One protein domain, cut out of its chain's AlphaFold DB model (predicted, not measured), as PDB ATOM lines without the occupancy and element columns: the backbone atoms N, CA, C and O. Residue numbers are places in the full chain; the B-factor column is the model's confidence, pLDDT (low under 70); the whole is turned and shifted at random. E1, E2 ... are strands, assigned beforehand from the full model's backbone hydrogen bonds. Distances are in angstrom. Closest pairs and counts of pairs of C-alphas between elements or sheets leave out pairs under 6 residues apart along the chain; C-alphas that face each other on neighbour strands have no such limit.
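This is residues 3 to 67 of the 79 residues of a protein of Paenibacillus sp. HGF5 (UniProt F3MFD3). A strongly twisted, curled sheet of four strands, E3 to E6, forms the body, and the small two-strand hairpin E1 and E2 sits off to one side with little contact. The wide loop of residues 21 to 32, between E3 and E4, lies on the side away from that hairpin. The printed part has 65 residues, no named helix and six strands, E1 to E6 along the chain; the four-strand sheet has the order E3, E4, E5, E6, antiparallel throughout. The class is all strand, with 27 of the 65 residues in named elements, under half; the whole is compact, with a radius of gyration of the C-alphas of 12.0 A and spans of 32 by 26 by 22 A.

E1, residues 3 to 5, and E2, residues 9 to 12, form an antiparallel hairpin at 151 degrees; N 3 and O 11 are within hydrogen-bond range at 2.9 A. E3, residues 18 to 20, is apart from E2. E3 and E4, residues 33 to 38, are antiparallel at 136 degrees, with N 19 and O 34 at 2.8 A. E5, residues 46 to 51, is antiparallel to E4 at 153 degrees, with N 37 and O 48 at 2.8 A. E6, residues 58 to 62, is antiparallel to E5 at 148 degrees, with N 49 and O 59 at 2.8 A. E3 to E6 form a meander, each strand the antiparallel neighbour of the one before; E3 and E6 are its edge strands. The closest C-alphas of E1 and E5, Thr 5 and Gln 50, are 7.4 A apart. E1 and E6 are only just apart, at 8.4 A.

E1 begins at C-alpha 3, (28.337, 20.534, 211.392). E2 is 10.1 A long, E4 16.9 A, E5 16.2 A and E6 12.9 A; E1 and E3 have three residues each. E6 ends at C-alpha 62, (14.185, 14.332, 226.758).

The two C-alphas farthest apart, those of Asp 30 and Asn 43, are 33.0 A apart. The printed part has no cut, and the link E3 to E4 is long. The mean pLDDT of the printed part is 95.1, and no printed residue is under 70.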
ATOM      1  N   VAL A   3      27.915  20.707 209.995       97.56
ATOM      2  CA  VAL A   3      28.337  20.534 211.392       97.56
ATOM      3  C   VAL A   3      28.987  19.167 211.562       97.56
ATOM      4  O   VAL A   3      28.439  18.155 211.127       97.56
ATOM      5  N   ASN A   4      30.152  19.130 212.208       98.00
ATOM      6  CA  ASN A   4      30.815  17.878 212.559       98.00
ATOM      7  C   ASN A   4      30.315  17.398 213.919       98.00
ATOM      8  O   ASN A   4      30.306  18.151 214.891       98.00
ATOM      9  N   THR A   5      29.917  16.134 213.992       97.38
ATOM     10  CA  THR A   5      29.425  15.507 215.217       97.38
ATOM     11  C   THR A   5      30.131  14.174 215.415       97.38
ATOM     12  O   THR A   5      30.375  13.433 214.460       97.38
ATOM     13  N   LYS A   6      30.430  13.820 216.664       96.00
ATOM     14  CA  LYS A   6      31.059  12.530 216.967       96.00
ATOM     15  C   LYS A   6      30.155  11.334 216.659       96.00
ATOM     16  O   LYS A   6      30.646  10.288 216.247       96.00
ATOM     17  N   ARG A   7      28.845  11.463 216.909       93.62
ATOM     18  CA  ARG A   7      27.878  10.356 216.805       93.62
ATOM     19  C   ARG A   7      27.309  10.193 215.398       93.62
ATOM     20  O   ARG A   7      27.183   9.069 214.937       93.62
ATOM     21  N   PHE A   8      26.970  11.295 214.735       94.69
ATOM     22  CA  PHE A   8      26.255  11.281 213.454       94.69
ATOM     23  C   PHE A   8      27.170  11.606 212.269       94.69
ATOM     24  O   PHE A   8      26.709  11.719 211.136       94.69
ATOM     25  N   GLY A   9      28.472  11.771 212.523       95.88
ATOM     26  CA  GLY A   9      29.417  12.251 211.530       95.88
ATOM     27  C   GLY A   9      29.094  13.683 211.125       95.88
ATOM     28  O   GLY A   9      28.719  14.520 211.953       95.88
ATOM     29  N   GLN A  10      29.259  13.968 209.842       97.75
ATOM     30  CA  GLN A  10      28.959  15.272 209.281       97.75
ATOM     31  C   GLN A  10      27.473  15.369 208.934       97.75
ATOM     32  O   GLN A  10      26.954  14.550 208.178       97.75
ATOM     33  N   ILE A  11      26.807  16.386 209.470       96.44
ATOM     34  CA  ILE A  11      25.391  16.653 209.218       96.44
ATOM     35  C   ILE A  11      25.216  18.012 208.549       96.44
ATOM     36  O   ILE A  11      26.006  18.936 208.764       96.44
ATOM     37  N   GLU A  12      24.158  18.141 207.759       97.81
ATOM     38  CA  GLU A  12      23.727  19.415 207.199       97.81
ATOM     39  C   GLU A  12      22.504  19.916 207.969       97.81
ATOM     40  O   GLU A  12      21.538  19.178 208.152       97.81
ATOM     41  N   ILE A  13      22.568  21.161 208.444       96.56
ATOM     42  CA  ILE A  13      21.479  21.824 209.167       96.56
ATOM     43  C   ILE A  13      21.117  23.141 208.486       96.56
ATOM     44  O   ILE A  13      21.983  23.855 207.970       96.56
ATOM     45  N   GLU A  14      19.848  23.506 208.504       97.06
ATOM     46  CA  GLU A  14      19.387  24.836 208.122       97.06
ATOM     47  C   GLU A  14      19.672  25.850 209.244       97.06
ATOM     48  O   GLU A  14      19.709  25.511 210.427       97.06
ATOM     49  N   SER A  15      19.868  27.128 208.900       92.12
ATOM     50  CA  SER A  15      20.161  28.168 209.903       92.12
ATOM     51  C   SER A  15      19.029  28.375 210.919       92.12
ATOM     52  O   SER A  15      19.294  28.818 212.029       92.12
ATOM     53  N   ASN A  16      17.785  28.040 210.564       95.94
ATOM     54  CA  ASN A  16      16.615  28.089 211.453       95.94
ATOM     55  C   ASN A  16      16.577  26.937 212.482       95.94
ATOM     56  O   ASN A  16      15.798  27.008 213.426       95.94
ATOM     57  N   GLN A  17      17.393  25.889 212.311       96.44
ATOM     58  CA  GLN A  17      17.504  24.769 213.252       96.44
ATOM     59  C   GLN A  17      18.526  25.048 214.361       96.44
ATOM     60  O   GLN A  17      18.596  24.301 215.337       96.44
ATOM     61  N   MET A  18      19.332  26.106 214.214       97.12
ATOM     62  CA  MET A  18      20.309  26.503 215.219       97.12
ATOM     63  C   MET A  18      19.615  27.173 216.404       97.12
ATOM     64  O   MET A  18      18.924  28.179 216.265       97.12
ATOM     65  N   ILE A  19      19.867  26.632 217.589       97.56
ATOM     66  CA  ILE A  19      19.455  27.187 218.869       97.56
ATOM     67  C   ILE A  19      20.640  27.974 219.424       97.56
ATOM     68  O   ILE A  19      21.695  27.400 219.701       97.56
ATOM     69  N   VAL A  20      20.461  29.285 219.588       96.62
ATOM     70  CA  VAL A  20      21.479  30.177 220.154       96.62
ATOM     71  C   VAL A  20      21.140  30.454 221.613       96.62
ATOM     72  O   VAL A  20      20.146  31.104 221.925       96.62
ATOM     73  N   PHE A  21      21.973  29.956 222.517       95.69
ATOM     74  CA  PHE A  21      21.872  30.214 223.945       95.69
ATOM     75  C   PHE A  21      22.482  31.586 224.260       95.69
ATOM     76  O   PHE A  21      23.698  31.770 224.177       95.69
ATOM     77  N   GLU A  22      21.646  32.557 224.643       92.19
ATOM     78  CA  GLU A  22      22.108  33.901 225.036       92.19
ATOM     79  C   GLU A  22      23.082  33.830 226.222       92.19
ATOM     80  O   GLU A  22      24.168  34.423 226.199       92.19
ATOM     81  N   SER A  23      22.712  33.020 227.218       92.12
ATOM     82  CA  SER A  23      23.564  32.615 228.333       92.12
ATOM     83  C   SER A  23      24.065  31.183 228.115       92.12
ATOM     84  O   SER A  23      23.236  30.290 227.944       92.12
ATOM     85  N   PRO A  24      25.388  30.940 228.147       91.25
ATOM     86  CA  PRO A  24      25.951  29.603 227.984       91.25
ATOM     87  C   PRO A  24      25.428  28.605 229.016       91.25
ATOM     88  O   PRO A  24      25.070  28.966 230.142       91.25
ATOM     89  N   ILE A  25      25.487  27.323 228.665       94.50
ATOM     90  CA  ILE A  25      25.241  26.241 229.620       94.50
ATOM     91  C   ILE A  25      26.360  26.249 230.671       94.50
ATOM     92  O   ILE A  25      27.545  26.355 230.344       94.50
ATOM     93  N   LEU A  26      25.994  26.129 231.951       94.12
ATOM     94  CA  LEU A  26      26.946  26.099 233.063       94.12
ATOM     95  C   LEU A  26      28.019  25.017 232.840       94.12
ATOM     96  O   LEU A  26      27.698  23.859 232.590       94.12
ATOM     97  N   GLY A  27      29.294  25.401 232.942       94.56
ATOM     98  CA  GLY A  27      30.436  24.522 232.650       94.56
ATOM     99  C   GLY A  27      30.875  24.499 231.179       94.56
ATOM    100  O   GLY A  27      31.914  23.921 230.877       94.56
ATOM    101  N   PHE A  28      30.145  25.172 230.283       95.31
ATOM    102  CA  PHE A  28      30.406  25.246 228.840       95.31
ATOM    103  C   PHE A  28      30.359  26.702 228.344       95.31
ATOM    104  O   PHE A  28      29.715  27.011 227.348       95.31
ATOM    105  N   GLY A  29      31.031  27.602 229.071       91.25
ATOM    106  CA  GLY A  29      30.916  29.062 228.928       91.25
ATOM    107  C   GLY A  29      31.171  29.629 227.525       91.25
ATOM    108  O   GLY A  29      30.586  30.648 227.168       91.25
ATOM    109  N   ASP A  30      31.998  28.961 226.726       92.88
ATOM    110  CA  ASP A  30      32.358  29.419 225.380       92.88
ATOM    111  C   ASP A  30      31.436  28.862 224.283       92.88
ATOM    112  O   ASP A  30      31.601  29.205 223.117       92.88
ATOM    113  N   LEU A  31      30.473  28.003 224.638       97.31
ATOM    114  CA  LEU A  31      29.608  27.297 223.693       97.31
ATOM    115  C   LEU A  31      28.174  27.816 223.811       97.31
ATOM    116  O   LEU A  31      27.565  27.794 224.884       97.31
ATOM    117  N   LYS A  32      27.630  28.294 222.694       97.38
ATOM    118  CA  LYS A  32      26.313  28.939 222.619       97.38
ATOM    119  C   LYS A  32      25.435  28.391 221.507       97.38
ATOM    120  O   LYS A  32      24.221  28.555 221.571       97.38
ATOM    121  N   ASN A  33      26.017  27.752 220.502       97.62
ATOM    122  CA  ASN A  33      25.300  27.320 219.315       97.62
ATOM    123  C   ASN A  33      25.063  25.814 219.377       97.62
ATOM    124  O   ASN A  33      26.006  25.018 219.407       97.62
ATOM    125  N   TYR A  34      23.793  25.425 219.379       98.19
ATOM    126  CA  TYR A  34      23.372  24.036 219.480       98.19
ATOM    127  C   TYR A  34      22.355  23.688 218.397       98.19
ATOM    128  O   TYR A  34      21.705  24.556 217.825       98.19
ATOM    129  N   VAL A  35      22.203  22.398 218.128       98.12
ATOM    130  CA  VAL A  35      21.123  21.853 217.306       98.12
ATOM    131  C   VAL A  35      20.539  20.633 218.006       98.12
ATOM    132  O   VAL A  35      21.272  19.844 218.608       98.12
ATOM    133  N   LEU A  36      19.217  20.495 217.958       97.44
ATOM    134  CA  LEU A  36      18.519  19.330 218.485       97.44
ATOM    135  C   LEU A  36      18.432  18.266 217.388       97.44
ATOM    136  O   LEU A  36      17.879  18.515 216.318       97.44
ATOM    137  N   LEU A  37      19.016  17.099 217.642       95.88
ATOM    138  CA  LEU A  37      19.055  15.980 216.708       95.88
ATOM    139  C   LEU A  37      18.218  14.818 217.249       95.88
ATOM    140  O   LEU A  37      18.373  14.458 218.423       95.88
ATOM    141  N   PRO A  38      17.379  14.186 216.413       93.06
ATOM    142  CA  PRO A  38      16.639  13.003 216.823       93.06
ATOM    143  C   PRO A  38      17.604  11.851 217.113       93.06
ATOM    144  O   PRO A  38      18.659  11.725 216.483       93.06
ATOM    145  N   SER A  39      17.242  10.981 218.056       90.75
ATOM    146  CA  SER A  39      17.974   9.727 218.233       90.75
ATOM    147  C   SER A  39      17.710   8.748 217.079       90.75
ATOM    148  O   SER A  39      16.772   8.905 216.295       90.75
ATOM    149  N   GLU A  40      18.556   7.720 216.963       87.69
ATOM    150  CA  GLU A  40      18.351   6.636 215.990       87.69
ATOM    151  C   GLU A  40      17.065   5.841 216.279       87.69
ATOM    152  O   GLU A  40      16.423   5.343 215.352       87.69
ATOM    153  N   ASP A  41      16.661   5.761 217.552       90.31
ATOM    154  CA  ASP A  41      15.379   5.193 217.952       90.31
ATOM    155  C   ASP A  41      14.280   6.255 217.847       90.31
ATOM    156  O   ASP A  41      14.008   7.008 218.780       90.31
ATOM    157  N   LYS A  42      13.606   6.283 216.696       84.00
ATOM    158  CA  LYS A  42      12.519   7.233 216.417       84.00
ATOM    159  C   LYS A  42      11.315   7.115 217.356       84.00
ATOM    160  O   LYS A  42      10.487   8.019 217.364       84.00
ATOM    161  N   ASN A  43      11.191   6.014 218.097       88.44
ATOM    162  CA  ASN A  43      10.127   5.819 219.082       88.44
ATOM    163  C   ASN A  43      10.621   6.043 220.520       88.44
ATOM    164  O   ASN A  43       9.832   5.945 221.462       88.44
ATOM    165  N   GLY A  44      11.916   6.312 220.692       90.88
ATOM    166  CA  GLY A  44      12.541   6.562 221.977       90.88
ATOM    167  C   GLY A  44      12.289   7.993 222.465       90.88
ATOM    168  O   GLY A  44      12.121   8.907 221.660       90.88
ATOM    169  N   PRO A  45      12.307   8.229 223.786       94.81
ATOM    170  CA  PRO A  45      12.022   9.543 224.363       94.81
ATOM    171  C   PRO A  45      13.230  10.491 224.329       94.81
ATOM    172  O   PRO A  45      13.157  11.591 224.873       94.81
ATOM    173  N   PHE A  46      14.364  10.060 223.771       95.94
ATOM    174  CA  PHE A  46      15.630  10.780 223.858       95.94
ATOM    175  C   PHE A  46      16.007  11.455 222.544       95.94
ATOM    176  O   PHE A  46      15.861  10.891 221.458       95.94
ATOM    177  N   GLU A  47      16.602  12.630 222.685       96.31
ATOM    178  CA  GLU A  47      17.197  13.425 221.618       96.31
ATOM    179  C   GLU A  47      18.599  13.879 222.037       96.31
ATOM    180  O   GLU A  47      19.036  13.682 223.177       96.31
ATOM    181  N   PHE A  48      19.323  14.483 221.101       97.50
ATOM    182  CA  PHE A  48      20.691  14.940 221.296       97.50
ATOM    183  C   PHE A  48      20.790  16.442 221.057       97.50
ATOM    184  O   PHE A  48      20.665  16.906 219.926       97.50
ATOM    185  N   LEU A  49      21.074  17.207 222.109       98.12
ATOM    186  CA  LEU A  49      21.434  18.616 221.996       98.12
ATOM    187  C   LEU A  49      22.933  18.708 221.682       98.12
ATOM    188  O   LEU A  49      23.784  18.681 222.575       98.12
ATOM    189  N   GLN A  50      23.255  18.748 220.393       98.25
ATOM    190  CA  GLN A  50      24.613  18.743 219.856       98.25
ATOM    191  C   GLN A  50      25.171  20.163 219.783       98.25
ATOM    192  O   GLN A  50      24.530  21.049 219.221       98.25
ATOM    193  N   SER A  51      26.386  20.379 220.293       98.12
ATOM    194  CA  SER A  51      27.096  21.643 220.079       98.12
ATOM    195  C   SER A  51      27.529  21.761 218.616       98.12
ATOM    196  O   SER A  51      28.124  20.837 218.062       98.12
ATOM    197  N   VAL A  52      27.260  22.909 217.997       97.69
ATOM    198  CA  VAL A  52      27.738  23.245 216.645       97.69
ATOM    199  C   VAL A  52      29.224  23.631 216.662       97.69
ATOM    200  O   VAL A  52      29.911  23.552 215.647       97.69
ATOM    201  N   GLU A  53      29.730  24.015 217.832       97.31
ATOM    202  CA  GLU A  53      31.082  24.539 218.050       97.31
ATOM    203  C   GLU A  53      32.064  23.465 218.540       97.31
ATOM    204  O   GLU A  53      33.276  23.626 218.404       97.31
ATOM    205  N   ASN A  54      31.562  22.354 219.093       97.62
ATOM    206  CA  ASN A  54      32.381  21.252 219.588       97.62
ATOM    207  C   ASN A  54      31.784  19.887 219.212       97.62
ATOM    208  O   ASN A  54      30.802  19.433 219.801       97.62
ATOM    209  N   GLU A  55      32.444  19.185 218.288       97.69
ATOM    210  CA  GLU A  55      32.018  17.871 217.779       97.69
ATOM    211  C   GLU A  55      31.868  16.795 218.869       97.69
ATOM    212  O   GLU A  55      31.096  15.847 218.711       97.69
ATOM    213  N   ASN A  56      32.614  16.928 219.971       97.12
ATOM    214  CA  ASN A  56      32.674  15.955 221.056       97.12
ATOM    215  C   ASN A  56      31.644  16.237 222.156       97.12
ATOM    216  O   ASN A  56      31.506  15.415 223.064       97.12
ATOM    217  N   LEU A  57      30.926  17.363 222.086       97.25
ATOM    218  CA  LEU A  57      29.926  17.743 223.075       97.25
ATOM    219  C   LEU A  57      28.505  17.558 222.542       97.25
ATOM    220  O   LEU A  57      28.057  18.256 221.633       97.25
ATOM    221  N   SER A  58      27.774  16.656 223.186       97.38
ATOM    222  CA  SER A  58      26.354  16.430 222.948       97.38
ATOM    223  C   SER A  58      25.686  16.032 224.257       97.38
ATOM    224  O   SER A  58      26.196  15.160 224.966       97.38
ATOM    225  N   PHE A  59      24.563  16.664 224.586       97.25
ATOM    226  CA  PHE A  59      23.755  16.292 225.745       97.25
ATOM    227  C   PHE A  59      22.623  15.375 225.307       97.25
ATOM    228  O   PHE A  59      21.943  15.661 224.324       97.25
ATOM    229  N   ILE A  60      22.384  14.305 226.061       96.44
ATOM    230  CA  ILE A  60      21.144  13.539 225.921       96.44
ATOM    231  C   ILE A  60      20.053  14.327 226.638       96.44
ATOM    232  O   ILE A  60      20.186  14.627 227.826       96.44
ATOM    233  N   VAL A  61      18.994  14.664 225.913       96.88
ATOM    234  CA  VAL A  61      17.837  15.400 226.427       96.88
ATOM    235  C   VAL A  61      16.564  14.599 226.184       96.88
ATOM    236  O   VAL A  61      16.549  13.643 225.409       96.88
ATOM    237  N   THR A  62      15.502  14.953 226.894       95.81
ATOM    238  CA  THR A  62      14.185  14.332 226.758       95.81
ATOM    239  C   THR A  62      13.117  15.338 227.153       95.81
ATOM    240  O   THR A  62      13.400  16.266 227.918       95.81
ATOM    241  N   ASP A  63      11.896  15.139 226.666       92.19
ATOM    242  CA  ASP A  63      10.734  15.826 227.210       92.19
ATOM    243  C   ASP A  63      10.479  15.327 228.650       92.19
ATOM    244  O   ASP A  63      10.138  14.154 228.852       92.19
ATOM    245  N   PRO A  64      10.628  16.187 229.679       92.75
ATOM    246  CA  PRO A  64      10.439  15.777 231.067       92.75
ATOM    247  C   PRO A  64       9.012  15.291 231.355       92.75
ATOM    248  O   PRO A  64       8.830  14.470 232.257       92.75
ATOM    249  N   PHE A  65       8.005  15.739 230.600       92.31
ATOM    250  CA  PHE A  65       6.610  15.356 230.823       92.31
ATOM    251  C   PHE A  65       6.320  13.899 230.444       92.31
ATOM    252  O   PHE A  65       5.367  13.325 230.968       92.31
ATOM    253  N   VAL A  66       7.173  13.261 229.631       91.38
ATOM    254  CA  VAL A  66       7.085  11.819 229.330       91.38
ATOM    255  C   VAL A  66       7.282  10.970 230.591       91.38
ATOM    256  O   VAL A  66       6.686   9.903 230.723       91.38
ATOM    257  N   PHE A  67       8.088  11.451 231.540       91.31
ATOM    258  CA  PHE A  67       8.426  10.723 232.767       91.31
ATOM    259  C   PHE A  67       7.777  11.321 234.016       91.31
ATOM    260  O   PHE A  67       7.468  10.597 234.964       91.31
TER     261      PHE A  67